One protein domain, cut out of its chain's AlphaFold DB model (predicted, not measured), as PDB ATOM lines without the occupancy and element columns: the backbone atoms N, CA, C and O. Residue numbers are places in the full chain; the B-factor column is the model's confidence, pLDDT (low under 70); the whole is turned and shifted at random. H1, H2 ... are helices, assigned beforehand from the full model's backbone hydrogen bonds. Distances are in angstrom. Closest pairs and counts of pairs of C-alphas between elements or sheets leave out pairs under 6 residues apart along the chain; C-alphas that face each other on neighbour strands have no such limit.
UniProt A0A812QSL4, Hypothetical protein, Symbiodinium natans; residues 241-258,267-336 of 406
ATOM      1  N   GLU A 241     -57.712 118.661  22.476       86.94
ATOM      2  CA  GLU A 241     -58.984 119.338  22.230       86.94
ATOM      3  C   GLU A 241     -59.076 120.663  22.998       86.94
ATOM      4  O   GLU A 241     -59.619 121.645  22.498       86.94
ATOM      5  N   ILE A 242     -58.510 120.717  24.206       88.00
ATOM      6  CA  ILE A 242     -58.593 121.894  25.074       88.00
ATOM      7  C   ILE A 242     -57.658 122.992  24.571       88.00
ATOM      8  O   ILE A 242     -58.094 124.136  24.424       88.00
ATOM      9  N   PHE A 243     -56.386 122.672  24.309       89.31
ATOM     10  CA  PHE A 243     -55.446 123.707  23.881       89.31
ATOM     11  C   PHE A 243     -55.743 124.195  22.459       89.31
ATOM     12  O   PHE A 243     -55.647 125.393  22.228       89.31
ATOM     13  N   HIS A 244     -56.226 123.341  21.547       90.00
ATOM     14  CA  HIS A 244     -56.635 123.787  20.212       90.00
ATOM     15  C   HIS A 244     -57.824 124.751  20.240       90.00
ATOM     16  O   HIS A 244     -57.851 125.702  19.459       90.00
ATOM     17  N   VAL A 245     -58.797 124.555  21.140       88.88
ATOM     18  CA  VAL A 245     -59.900 125.515  21.317       88.88
ATOM     19  C   VAL A 245     -59.363 126.864  21.793       88.88
ATOM     20  O   VAL A 245     -59.726 127.896  21.231       88.88
ATOM     21  N   VAL A 246     -58.462 126.870  22.779       89.44
ATOM     22  CA  VAL A 246     -57.865 128.110  23.299       89.44
ATOM     23  C   VAL A 246     -57.010 128.805  22.236       89.44
ATOM     24  O   VAL A 246     -57.179 130.000  22.015       89.44
ATOM     25  N   GLU A 247     -56.144 128.077  21.532       90.12
ATOM     26  CA  GLU A 247     -55.311 128.599  20.440       90.12
ATOM     27  C   GLU A 247     -56.147 129.177  19.300       90.12
ATOM     28  O   GLU A 247     -55.838 130.254  18.789       90.12
ATOM     29  N   LYS A 248     -57.235 128.495  18.931       87.81
ATOM     30  CA  LYS A 248     -58.182 128.978  17.928       87.81
ATOM     31  C   LYS A 248     -58.828 130.290  18.369       87.81
ATOM     32  O   LYS A 248     -58.822 131.239  17.593       87.81
ATOM     33  N   LEU A 249     -59.324 130.377  19.607       87.62
ATOM     34  CA  LEU A 249     -59.925 131.605  20.146       87.62
ATOM     35  C   LEU A 249     -58.907 132.750  20.254       87.62
ATOM     36  O   LEU A 249     -59.227 133.898  19.946       87.62
ATOM     37  N   MET A 250     -57.664 132.452  20.644       88.38
ATOM     38  CA  MET A 250     -56.569 133.428  20.634       88.38
ATOM     39  C   MET A 250     -56.317 133.960  19.224       88.38
ATOM     40  O   MET A 250     -56.207 135.169  19.030       88.38
ATOM     41  N   LEU A 251     -56.231 133.065  18.237       85.69
ATOM     42  CA  LEU A 251     -55.975 133.415  16.844       85.69
ATOM     43  C   LEU A 251     -57.128 134.241  16.260       85.69
ATOM     44  O   LEU A 251     -56.879 135.269  15.636       85.69
ATOM     45  N   GLU A 252     -58.377 133.842  16.509       84.94
ATOM     46  CA  GLU A 252     -59.572 134.600  16.116       84.94
ATOM     47  C   GLU A 252     -59.561 136.014  16.712       84.94
ATOM     48  O   GLU A 252     -59.849 136.989  16.012       84.94
ATOM     49  N   ASP A 253     -59.168 136.161  17.978       85.75
ATOM     50  CA  ASP A 253     -59.086 137.471  18.622       85.75
ATOM     51  C   ASP A 253     -57.961 138.349  18.046       85.75
ATOM     52  O   ASP A 253     -58.159 139.556  17.877       85.75
ATOM     53  N   VAL A 254     -56.811 137.767  17.688       83.00
ATOM     54  CA  VAL A 254     -55.721 138.487  17.003       83.00
ATOM     55  C   VAL A 254     -56.156 138.935  15.604       83.00
ATOM     56  O   VAL A 254     -55.994 140.106  15.253       83.00
ATOM     57  N   LEU A 255     -56.763 138.037  14.821       79.62
ATOM     58  CA  LEU A 255     -57.233 138.326  13.460       79.62
ATOM     59  C   LEU A 255     -58.435 139.271  13.411       79.62
ATOM     60  O   LEU A 255     -58.678 139.895  12.383       79.62
ATOM     61  N   SER A 256     -59.167 139.430  14.515       75.75
ATOM     62  CA  SER A 256     -60.266 140.399  14.612       75.75
ATOM     63  C   SER A 256     -59.795 141.863  14.546       75.75
ATOM     64  O   SER A 256     -60.621 142.774  14.587       75.75
ATOM     65  N   THR A 257     -58.485 142.124  14.465       63.75
ATOM     66  CA  THR A 257     -57.937 143.461  14.205       63.75
ATOM     67  C   THR A 257     -57.655 143.675  12.728       63.75
ATOM     68  O   THR A 257     -57.159 142.795  12.029       63.75
ATOM     69  N   THR A 258     -57.942 144.880  12.242       59.16
ATOM     70  CA  THR A 258     -57.539 145.293  10.900       59.16
ATOM     71  C   THR A 258     -56.017 145.355  10.846       59.16
ATOM     72  O   THR A 258     -55.415 146.289  11.381       59.16
ATOM     73  N   LEU A 267     -48.463 135.693  13.194       72.94
ATOM     74  CA  LEU A 267     -48.366 134.327  13.697       72.94
ATOM     75  C   LEU A 267     -48.922 134.289  15.125       72.94
ATOM     76  O   LEU A 267     -48.801 135.267  15.868       72.94
ATOM     77  N   LEU A 268     -49.521 133.165  15.521       79.56
ATOM     78  CA  LEU A 268     -50.023 132.984  16.880       79.56
ATOM     79  C   LEU A 268     -48.849 133.043  17.873       79.56
ATOM     80  O   LEU A 268     -48.035 132.124  17.936       79.56
ATOM     81  N   SER A 269     -48.773 134.128  18.644       88.44
ATOM     82  CA  SER A 269     -47.890 134.260  19.803       88.44
ATOM     83  C   SER A 269     -48.723 134.633  21.019       88.44
ATOM     84  O   SER A 269     -49.407 135.658  21.037       88.44
ATOM     85  N   ALA A 270     -48.641 133.811  22.057       90.56
ATOM     86  CA  ALA A 270     -49.274 134.037  23.341       90.56
ATOM     87  C   ALA A 270     -48.733 135.283  24.037       90.56
ATOM     88  O   ALA A 270     -49.513 136.025  24.630       90.56
ATOM     89  N   ARG A 271     -47.425 135.563  23.935       90.19
ATOM     90  CA  ARG A 271     -46.854 136.809  24.470       90.19
ATOM     91  C   ARG A 271     -47.355 138.039  23.716       90.19
ATOM     92  O   ARG A 271     -47.739 139.011  24.359       90.19
ATOM     93  N   GLY A 272     -47.443 137.965  22.386       87.56
ATOM     94  CA  GLY A 272     -48.029 139.035  21.571       87.56
ATOM     95  C   GLY A 272     -49.513 139.265  21.878       87.56
ATOM     96  O   GLY A 272     -49.956 140.406  22.005       87.56
ATOM     97  N   TRP A 273     -50.282 138.190  22.082       89.88
ATOM     98  CA  TRP A 273     -51.673 138.298  22.529       89.88
ATOM     99  C   TRP A 273     -51.766 138.942  23.920       89.88
ATOM    100  O   TRP A 273     -52.563 139.858  24.122       89.88
ATOM    101  N   LEU A 274     -50.921 138.530  24.873       89.75
ATOM    102  CA  LEU A 274     -50.895 139.137  26.203       89.75
ATOM    103  C   LEU A 274     -50.589 140.632  26.154       89.75
ATOM    104  O   LEU A 274     -51.239 141.388  26.869       89.75
ATOM    105  N   GLU A 275     -49.634 141.047  25.328       88.12
ATOM    106  CA  GLU A 275     -49.194 142.439  25.234       88.12
ATOM    107  C   GLU A 275     -50.242 143.379  24.627       88.12
ATOM    108  O   GLU A 275     -50.278 144.549  24.989       88.12
ATOM    109  N   HIS A 276     -51.073 142.897  23.702       84.00
ATOM    110  CA  HIS A 276     -51.960 143.774  22.928       84.00
ATOM    111  C   HIS A 276     -53.454 143.540  23.160       84.00
ATOM    112  O   HIS A 276     -54.271 144.375  22.770       84.00
ATOM    113  N   ARG A 277     -53.835 142.391  23.728       83.06
ATOM    114  CA  ARG A 277     -55.240 141.952  23.812       83.06
ATOM    115  C   ARG A 277     -55.688 141.603  25.218       83.06
ATOM    116  O   ARG A 277     -56.885 141.663  25.503       83.06
ATOM    117  N   SER A 278     -54.764 141.215  26.095       86.75
ATOM    118  CA  SER A 278     -55.153 140.873  27.457       86.75
ATOM    119  C   SER A 278     -55.656 142.104  28.207       86.75
ATOM    120  O   SER A 278     -55.169 143.214  28.036       86.75
ATOM    121  N   ARG A 279     -56.622 141.893  29.098       84.38
ATOM    122  CA  ARG A 279     -57.094 142.922  30.039       84.38
ATOM    123  C   ARG A 279     -56.291 142.922  31.343       84.38
ATOM    124  O   ARG A 279     -56.773 143.382  32.375       84.38
ATOM    125  N   LEU A 280     -55.092 142.334  31.329       84.12
ATOM    126  CA  LEU A 280     -54.216 142.315  32.496       84.12
ATOM    127  C   LEU A 280     -53.665 143.718  32.713       84.12
ATOM    128  O   LEU A 280     -52.894 144.215  31.899       84.12
ATOM    129  N   THR A 281     -54.045 144.345  33.818       83.81
ATOM    130  CA  THR A 281     -53.480 145.628  34.238       83.81
ATOM    131  C   THR A 281     -52.048 145.441  34.751       83.81
ATOM    132  O   THR A 281     -51.607 144.314  34.991       83.81
ATOM    133  N   ASN A 282     -51.301 146.537  34.933       85.19
ATOM    134  CA  ASN A 282     -49.888 146.542  35.348       85.19
ATOM    135  C   ASN A 282     -49.651 146.110  36.818       85.19
ATOM    136  O   ASN A 282     -48.951 146.771  37.588       85.19
ATOM    137  N   TYR A 283     -50.239 144.989  37.233       86.25
ATOM    138  CA  TYR A 283     -49.925 144.322  38.483       86.25
ATOM    139  C   TYR A 283     -48.720 143.402  38.273       86.25
ATOM    140  O   TYR A 283     -48.821 142.344  37.650       86.25
ATOM    141  N   GLN A 284     -47.572 143.817  38.808       84.94
ATOM    142  CA  GLN A 284     -46.260 143.211  38.561       84.94
ATOM    143  C   GLN A 284     -46.253 141.682  38.688       84.94
ATOM    144  O   GLN A 284     -45.750 141.000  37.799       84.94
ATOM    145  N   ALA A 285     -46.841 141.135  39.756       84.75
ATOM    146  CA  ALA A 285     -46.856 139.692  39.975       84.75
ATOM    147  C   ALA A 285     -47.730 138.946  38.948       84.75
ATOM    148  O   ALA A 285     -47.285 137.947  38.389       84.75
ATOM    149  N   ALA A 286     -48.935 139.443  38.635       87.25
ATOM    150  CA  ALA A 286     -49.790 138.795  37.633       87.25
ATOM    151  C   ALA A 286     -49.194 138.890  36.229       87.25
ATOM    152  O   ALA A 286     -49.207 137.899  35.506       87.25
ATOM    153  N   VAL A 287     -48.639 140.046  35.856       88.88
ATOM    154  CA  VAL A 287     -48.025 140.240  34.537       88.88
ATOM    155  C   VAL A 287     -46.809 139.331  34.375       88.88
ATOM    156  O   VAL A 287     -46.686 138.678  33.346       88.88
ATOM    157  N   ARG A 288     -45.941 139.207  35.390       88.31
ATOM    158  CA  ARG A 288     -44.790 138.286  35.342       88.31
ATOM    159  C   ARG A 288     -45.213 136.825  35.217       88.31
ATOM    160  O   ARG A 288     -44.654 136.110  34.392       88.31
ATOM    161  N   ASN A 289     -46.209 136.400  35.993       88.69
ATOM    162  CA  ASN A 289     -46.716 135.029  35.931       88.69
ATOM    163  C   ASN A 289     -47.369 134.740  34.575       88.69
ATOM    164  O   ASN A 289     -47.063 133.733  33.943       88.69
ATOM    165  N   ALA A 290     -48.219 135.645  34.086       90.75
ATOM    166  CA  ALA A 290     -48.851 135.510  32.780       90.75
ATOM    167  C   ALA A 290     -47.812 135.486  31.650       90.75
ATOM    168  O   ALA A 290     -47.896 134.642  30.760       90.75
ATOM    169  N   TRP A 291     -46.801 136.355  31.705       92.06
ATOM    170  CA  TRP A 291     -45.739 136.432  30.700       92.06
ATOM    171  C   TRP A 291     -44.896 135.158  30.610       92.06
ATOM    172  O   TRP A 291     -44.554 134.714  29.505       92.06
ATOM    173  N   GLY A 292     -44.584 134.552  31.758       90.94
ATOM    174  CA  GLY A 292     -43.885 133.273  31.806       90.94
ATOM    175  C   GLY A 292     -44.745 132.121  31.289       90.94
ATOM    176  O   GLY A 292     -44.290 131.347  30.449       90.94
ATOM    177  N   ILE A 293     -46.030 132.069  31.670       93.19
ATOM    178  CA  ILE A 293     -46.990 131.081  31.139       93.19
ATOM    179  C   ILE A 293     -47.117 131.197  29.614       93.19
ATOM    180  O   ILE A 293     -47.032 130.192  28.911       93.19
ATOM    181  N   ALA A 294     -47.254 132.411  29.079       93.00
ATOM    182  CA  ALA A 294     -47.289 132.630  27.634       93.00
ATOM    183  C   ALA A 294     -45.974 132.241  26.952       93.00
ATOM    184  O   ALA A 294     -45.990 131.705  25.849       93.00
ATOM    185  N   GLY A 295     -44.834 132.442  27.617       92.50
ATOM    186  CA  GLY A 295     -43.540 131.975  27.128       92.50
ATOM    187  C   GLY A 295     -43.431 130.456  27.029       92.50
ATOM    188  O   GLY A 295     -42.816 129.951  26.090       92.50
ATOM    189  N   ILE A 296     -44.016 129.725  27.979       94.38
ATOM    190  CA  ILE A 296     -44.118 128.260  27.925       94.38
ATOM    191  C   ILE A 296     -45.015 127.859  26.752       94.38
ATOM    192  O   ILE A 296     -44.635 127.001  25.957       94.38
ATOM    193  N   HIS A 297     -46.165 128.518  26.612       93.31
ATOM    194  CA  HIS A 297     -47.127 128.255  25.546       93.31
ATOM    195  C   HIS A 297     -46.535 128.491  24.147       93.31
ATOM    196  O   HIS A 297     -46.664 127.641  23.274       93.31
ATOM    197  N   ASP A 298     -45.786 129.580  23.949       92.81
ATOM    198  CA  ASP A 298     -45.094 129.869  22.684       92.81
ATOM    199  C   ASP A 298     -44.066 128.787  22.313       92.81
ATOM    200  O   ASP A 298     -43.945 128.411  21.146       92.81
ATOM    201  N   CYS A 299     -43.337 128.243  23.293       93.38
ATOM    202  CA  CYS A 299     -42.429 127.120  23.052       93.38
ATOM    203  C   CYS A 299     -43.181 125.846  22.654       93.38
ATOM    204  O   CYS A 299     -42.684 125.099  21.811       93.38
ATOM    205  N   LEU A 300     -44.359 125.598  23.238       93.00
ATOM    206  CA  LEU A 300     -45.197 124.449  22.889       93.00
ATOM    207  C   LEU A 300     -45.753 124.571  21.465       93.00
ATOM    208  O   LEU A 300     -45.620 123.613  20.706       93.00
ATOM    209  N   ILE A 301     -46.237 125.753  21.065       90.31
ATOM    210  CA  ILE A 301     -46.674 126.038  19.683       90.31
ATOM    211  C   ILE A 301     -45.534 125.769  18.685       90.31
ATOM    212  O   ILE A 301     -45.746 125.211  17.612       90.31
ATOM    213  N   GLN A 302     -44.296 126.129  19.042       90.75
ATOM    214  CA  GLN A 302     -43.109 125.910  18.205       90.75
ATOM    215  C   GLN A 302     -42.553 124.472  18.258       90.75
ATOM    216  O   GLN A 302     -41.516 124.202  17.651       90.75
ATOM    217  N   GLY A 303     -43.168 123.556  19.012       91.81
ATOM    218  CA  GLY A 303     -42.687 122.178  19.183       91.81
ATOM    219  C   GLY A 303     -41.423 122.039  20.046       91.81
ATOM    220  O   GLY A 303     -40.828 120.962  20.121       91.81
ATOM    221  N   LYS A 304     -40.995 123.098  20.743       94.31
ATOM    222  CA  LYS A 304     -39.802 123.112  21.607       94.31
ATOM    223  C   LYS A 304     -40.138 122.631  23.020       94.31
ATOM    224  O   LYS A 304     -40.065 123.379  23.995       94.31
ATOM    225  N   VAL A 305     -40.479 121.349  23.143       95.00
ATOM    226  CA  VAL A 305     -40.978 120.750  24.398       95.00
ATOM    227  C   VAL A 305     -39.967 120.839  25.550       95.00
ATOM    228  O   VAL A 305     -40.349 121.095  26.691       95.00
ATOM    229  N   GLN A 306     -38.669 120.667  25.274       95.31
ATOM    230  CA  GLN A 306     -37.637 120.735  26.320       95.31
ATOM    231  C   GLN A 306     -37.455 122.153  26.865       95.31
ATOM    232  O   GLN A 306     -37.310 122.341  28.072       95.31
ATOM    233  N   GLU A 307     -37.526 123.157  25.990       92.62
ATOM    234  CA  GLU A 307     -37.476 124.560  26.394       92.62
ATOM    235  C   GLU A 307     -38.722 124.938  27.203       92.62
ATOM    236  O   GLU A 307     -38.605 125.569  28.252       92.62
ATOM    237  N   ALA A 308     -39.905 124.474  26.783       94.75
ATOM    238  CA  ALA A 308     -41.145 124.654  27.533       94.75
ATOM    239  C   ALA A 308     -41.056 124.042  28.941       94.75
ATOM    240  O   ALA A 308     -41.451 124.677  29.919       94.75
ATOM    241  N   ARG A 309     -40.482 122.837  29.068       93.56
ATOM    242  CA  ARG A 309     -40.270 122.178  30.365       93.56
ATOM    243  C   ARG A 309     -39.303 122.961  31.252       93.56
ATOM    244  O   ARG A 309     -39.592 123.144  32.431       93.56
ATOM    245  N   ALA A 310     -38.191 123.441  30.696       93.31
ATOM    246  CA  ALA A 310     -37.232 124.260  31.432       93.31
ATOM    247  C   ALA A 310     -37.873 125.566  31.931       93.31
ATOM    248  O   ALA A 310     -37.757 125.891  33.110       93.31
ATOM    249  N   ARG A 311     -38.627 126.266  31.070       91.81
ATOM    250  CA  ARG A 311     -39.375 127.481  31.441       91.81
ATOM    251  C   ARG A 311     -40.449 127.210  32.495       91.81
ATOM    252  O   ARG A 311     -40.600 127.995  33.419       91.81
ATOM    253  N   ALA A 312     -41.143 126.072  32.431       93.38
ATOM    254  CA  ALA A 312     -42.096 125.669  33.467       93.38
ATOM    255  C   ALA A 312     -41.421 125.456  34.833       93.38
ATOM    256  O   ALA A 312     -41.943 125.898  35.856       93.38
ATOM    257  N   SER A 313     -40.239 124.834  34.860       90.56
ATOM    258  CA  SER A 313     -39.443 124.707  36.088       90.56
ATOM    259  C   SER A 313     -38.943 126.062  36.597       90.56
ATOM    260  O   SER A 313     -39.002 126.310  37.798       90.56
ATOM    261  N   LEU A 314     -38.514 126.964  35.709       89.00
ATOM    262  CA  LEU A 314     -38.121 128.326  36.082       89.00
ATOM    263  C   LEU A 314     -39.302 129.148  36.609       89.00
ATOM    264  O   LEU A 314     -39.128 129.900  37.560       89.00
ATOM    265  N   MET A 315     -40.506 128.965  36.060       88.62
ATOM    266  CA  MET A 315     -41.733 129.563  36.593       88.62
ATOM    267  C   MET A 315     -42.050 129.082  38.005       88.62
ATOM    268  O   MET A 315     -42.499 129.875  38.830       88.62
ATOM    269  N   LEU A 316     -41.787 127.810  38.308       88.25
ATOM    270  CA  LEU A 316     -41.956 127.286  39.661       88.25
ATOM    271  C   LEU A 316     -40.963 127.928  40.637       88.25
ATOM    272  O   LEU A 316     -41.363 128.349  41.716       88.25
ATOM    273  N   VAL A 317     -39.695 128.064  40.233       86.12
ATOM    274  CA  VAL A 317     -38.685 128.792  41.020       86.12
ATOM    275  C   VAL A 317     -39.085 130.255  41.183       86.12
ATOM    276  O   VAL A 317     -38.962 130.796  42.270       86.12
ATOM    277  N   GLN A 318     -39.623 130.885  40.139       83.50
ATOM    278  CA  GLN A 318     -40.073 132.274  40.181       83.50
ATOM    279  C   GLN A 318     -41.290 132.497  41.100       83.50
ATOM    280  O   GLN A 318     -41.484 133.591  41.630       83.50
ATOM    281  N   ALA A 319     -42.140 131.485  41.266       81.25
ATOM    282  CA  ALA A 319     -43.242 131.545  42.220       81.25
ATOM    283  C   ALA A 319     -42.745 131.521  43.678       81.25
ATOM    284  O   ALA A 319     -43.423 132.063  44.549       81.25
ATOM    285  N   ASP A 320     -41.577 130.921  43.923       77.81
ATOM    286  CA  ASP A 320     -40.944 130.792  45.242       77.81
ATOM    287  C   ASP A 320     -39.921 131.914  45.526       77.81
ATOM    288  O   ASP A 320     -39.792 132.386  46.653       77.81
ATOM    289  N   GLN A 321     -39.214 132.394  44.498       65.69
ATOM    290  CA  GLN A 321     -38.140 133.388  44.583       65.69
ATOM    291  C   GLN A 321     -38.210 134.408  43.434       65.69
ATOM    292  O   GLN A 321     -38.707 134.133  42.350       65.69
ATOM    293  N   ILE A 322     -37.714 135.626  43.655       61.09
ATOM    294  CA  ILE A 322     -37.801 136.751  42.702       61.09
ATOM    295  C   ILE A 322     -37.205 136.392  41.312       61.09
ATOM    296  O   ILE A 322     -36.101 135.872  41.214       61.09
ATOM    297  N   SER A 323     -37.976 136.696  40.252       63.25
ATOM    298  CA  SER A 323     -37.812 136.386  38.810       63.25
ATOM    299  C   SER A 323     -36.405 136.173  38.236       63.25
ATOM    300  O   SER A 323     -35.594 137.094  38.210       63.25
ATOM    301  N   LEU A 324     -36.218 135.016  37.584       63.16
ATOM    302  CA  LEU A 324     -35.077 134.694  36.708       63.16
ATOM    303  C   LEU A 324     -35.385 134.851  35.200       63.16
ATOM    304  O   LEU A 324     -34.471 134.793  34.382       63.16
ATOM    305  N   GLU A 325     -36.653 135.022  34.803       72.56
ATOM    306  CA  GLU A 325     -37.029 135.200  33.391       72.56
ATOM    307  C   GLU A 325     -36.891 136.651  32.895       72.56
ATOM    308  O   GLU A 325     -36.912 137.611  33.668       72.56
ATOM    309  N   GLN A 326     -36.810 136.808  31.567       78.69
ATOM    310  CA  GLN A 326     -36.859 138.113  30.910       78.69
ATOM    311  C   GLN A 326     -38.110 138.880  31.356       78.69
ATOM    312  O   GLN A 326     -39.238 138.413  31.183       78.69
ATOM    313  N   SER A 327     -37.895 140.076  31.907       81.25
ATOM    314  CA  SER A 327     -38.983 140.919  32.393       81.25
ATOM    315  C   SER A 327     -39.983 141.228  31.270       81.25
ATOM    316  O   SER A 327     -39.564 141.565  30.159       81.25
ATOM    317  N   PRO A 328     -41.297 141.184  31.552       84.88
ATOM    318  CA  PRO A 328     -42.310 141.634  30.609       84.88
ATOM    319  C   PRO A 328     -42.172 143.141  30.324       84.88
ATOM    320  O   PRO A 328     -41.701 143.895  31.190       84.88
ATOM    321  N   PRO A 329     -42.620 143.609  29.144       87.12
ATOM    322  CA  PRO A 329     -42.669 145.026  28.800       87.12
ATOM    323  C   PRO A 329     -43.792 145.729  29.578       87.12
ATOM    324  O   PRO A 329     -44.870 145.998  29.058       87.12
ATOM    325  N   PHE A 330     -43.549 146.053  30.852       85.44
ATOM    326  CA  PHE A 330     -44.562 146.636  31.751       85.44
ATOM    327  C   PHE A 330     -45.222 147.922  31.241       85.44
ATOM    328  O   PHE A 330     -46.348 148.221  31.631       85.44
ATOM    329  N   HIS A 331     -44.549 148.676  30.370       86.44
ATOM    330  CA  HIS A 331     -45.121 149.871  29.753       86.44
ATOM    331  C   HIS A 331     -46.319 149.535  28.853       86.44
ATOM    332  O   HIS A 331     -47.314 150.254  28.899       86.44
ATOM    333  N   SER A 332     -46.275 148.423  28.112       84.31
ATOM    334  CA  SER A 332     -47.395 147.969  27.281       84.31
ATOM    335  C   SER A 332     -48.606 147.619  28.154       84.31
ATOM    336  O   SER A 332     -49.707 148.112  27.920       84.31
ATOM    337  N   PHE A 333     -48.387 146.918  29.272       84.50
ATOM    338  CA  PHE A 333     -49.444 146.571  30.233       84.50
ATOM    339  C   PHE A 333     -50.007 147.769  31.010       84.50
ATOM    340  O   PHE A 333     -51.114 147.698  31.540       84.50
ATOM    341  N   ALA A 334     -49.268 148.878  31.104       83.31
ATOM    342  CA  ALA A 334     -49.776 150.109  31.711       83.31
ATOM    343  C   ALA A 334     -50.850 150.789  30.847       83.31
ATOM    344  O   ALA A 334     -51.658 151.545  31.377       83.31
ATOM    345  N   SER A 335     -50.870 150.506  29.540       81.50
ATOM    346  CA  SER A 335     -51.891 151.014  28.617       81.50
ATOM    347  C   SER A 335     -53.208 150.231  28.669       81.50
ATOM    348  O   SER A 335     -54.221 150.698  28.150       81.50
ATOM    349  N   HIS A 336     -53.220 149.056  29.308       84.25
ATOM    350  CA  HIS A 336     -54.424 148.244  29.422       84.25
ATOM    351  C   HIS A 336     -55.433 148.914  30.353       84.25
ATOM    352  O   HIS A 336     -55.175 149.112  31.544       84.25
TER     353      HIS A 336
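This is residues 241 to 258 and 267 to 336 of the 406 residues of the protein "Hypothetical protein" of Symbiodinium natans (UniProt A0A812QSL4). H3 runs through the middle, with H4 folded back beside it as a helical hairpin and short H2 packed on its other side. H1 lies beyond H2, and little H5 sits near the end where H3 begins. The 88 printed residues, all helix in class, with five named helices H1 to H5, are compact, radius of gyration of the C-alphas 13.3 A, spanning 39 by 31 by 18 A.

H3, residues 284 to 301, is 25.5 A long from C-alpha 284 at (-46.260, 143.211, 38.561). H4 is residues 305 to 320, 23.1 A; H2, 270 to 276; H1, 241 to 255, 21.0 A; H5, 330 to 334, ending at (-49.776, 150.109, 31.711).

H3 and H4 touch, opposite ways at a shallow tilt of 14 degrees; their closest C-alphas, Ile 296 and Ala 308, are 4.7 A apart. H2 touches H3 at a steep tilt of 46 degrees, closest C-alphas Ala 270 and Ala 294, 4.9 A. H1 is apart from H3. Every helix has each O i to N i+4 pair within hydrogen-bond range.

Residues 259 to 266 are cut out, a C-alpha gap of 14.6 A. No link printed whole is long. Residues 257 to 258 and 321 to 324 have pLDDT under 70.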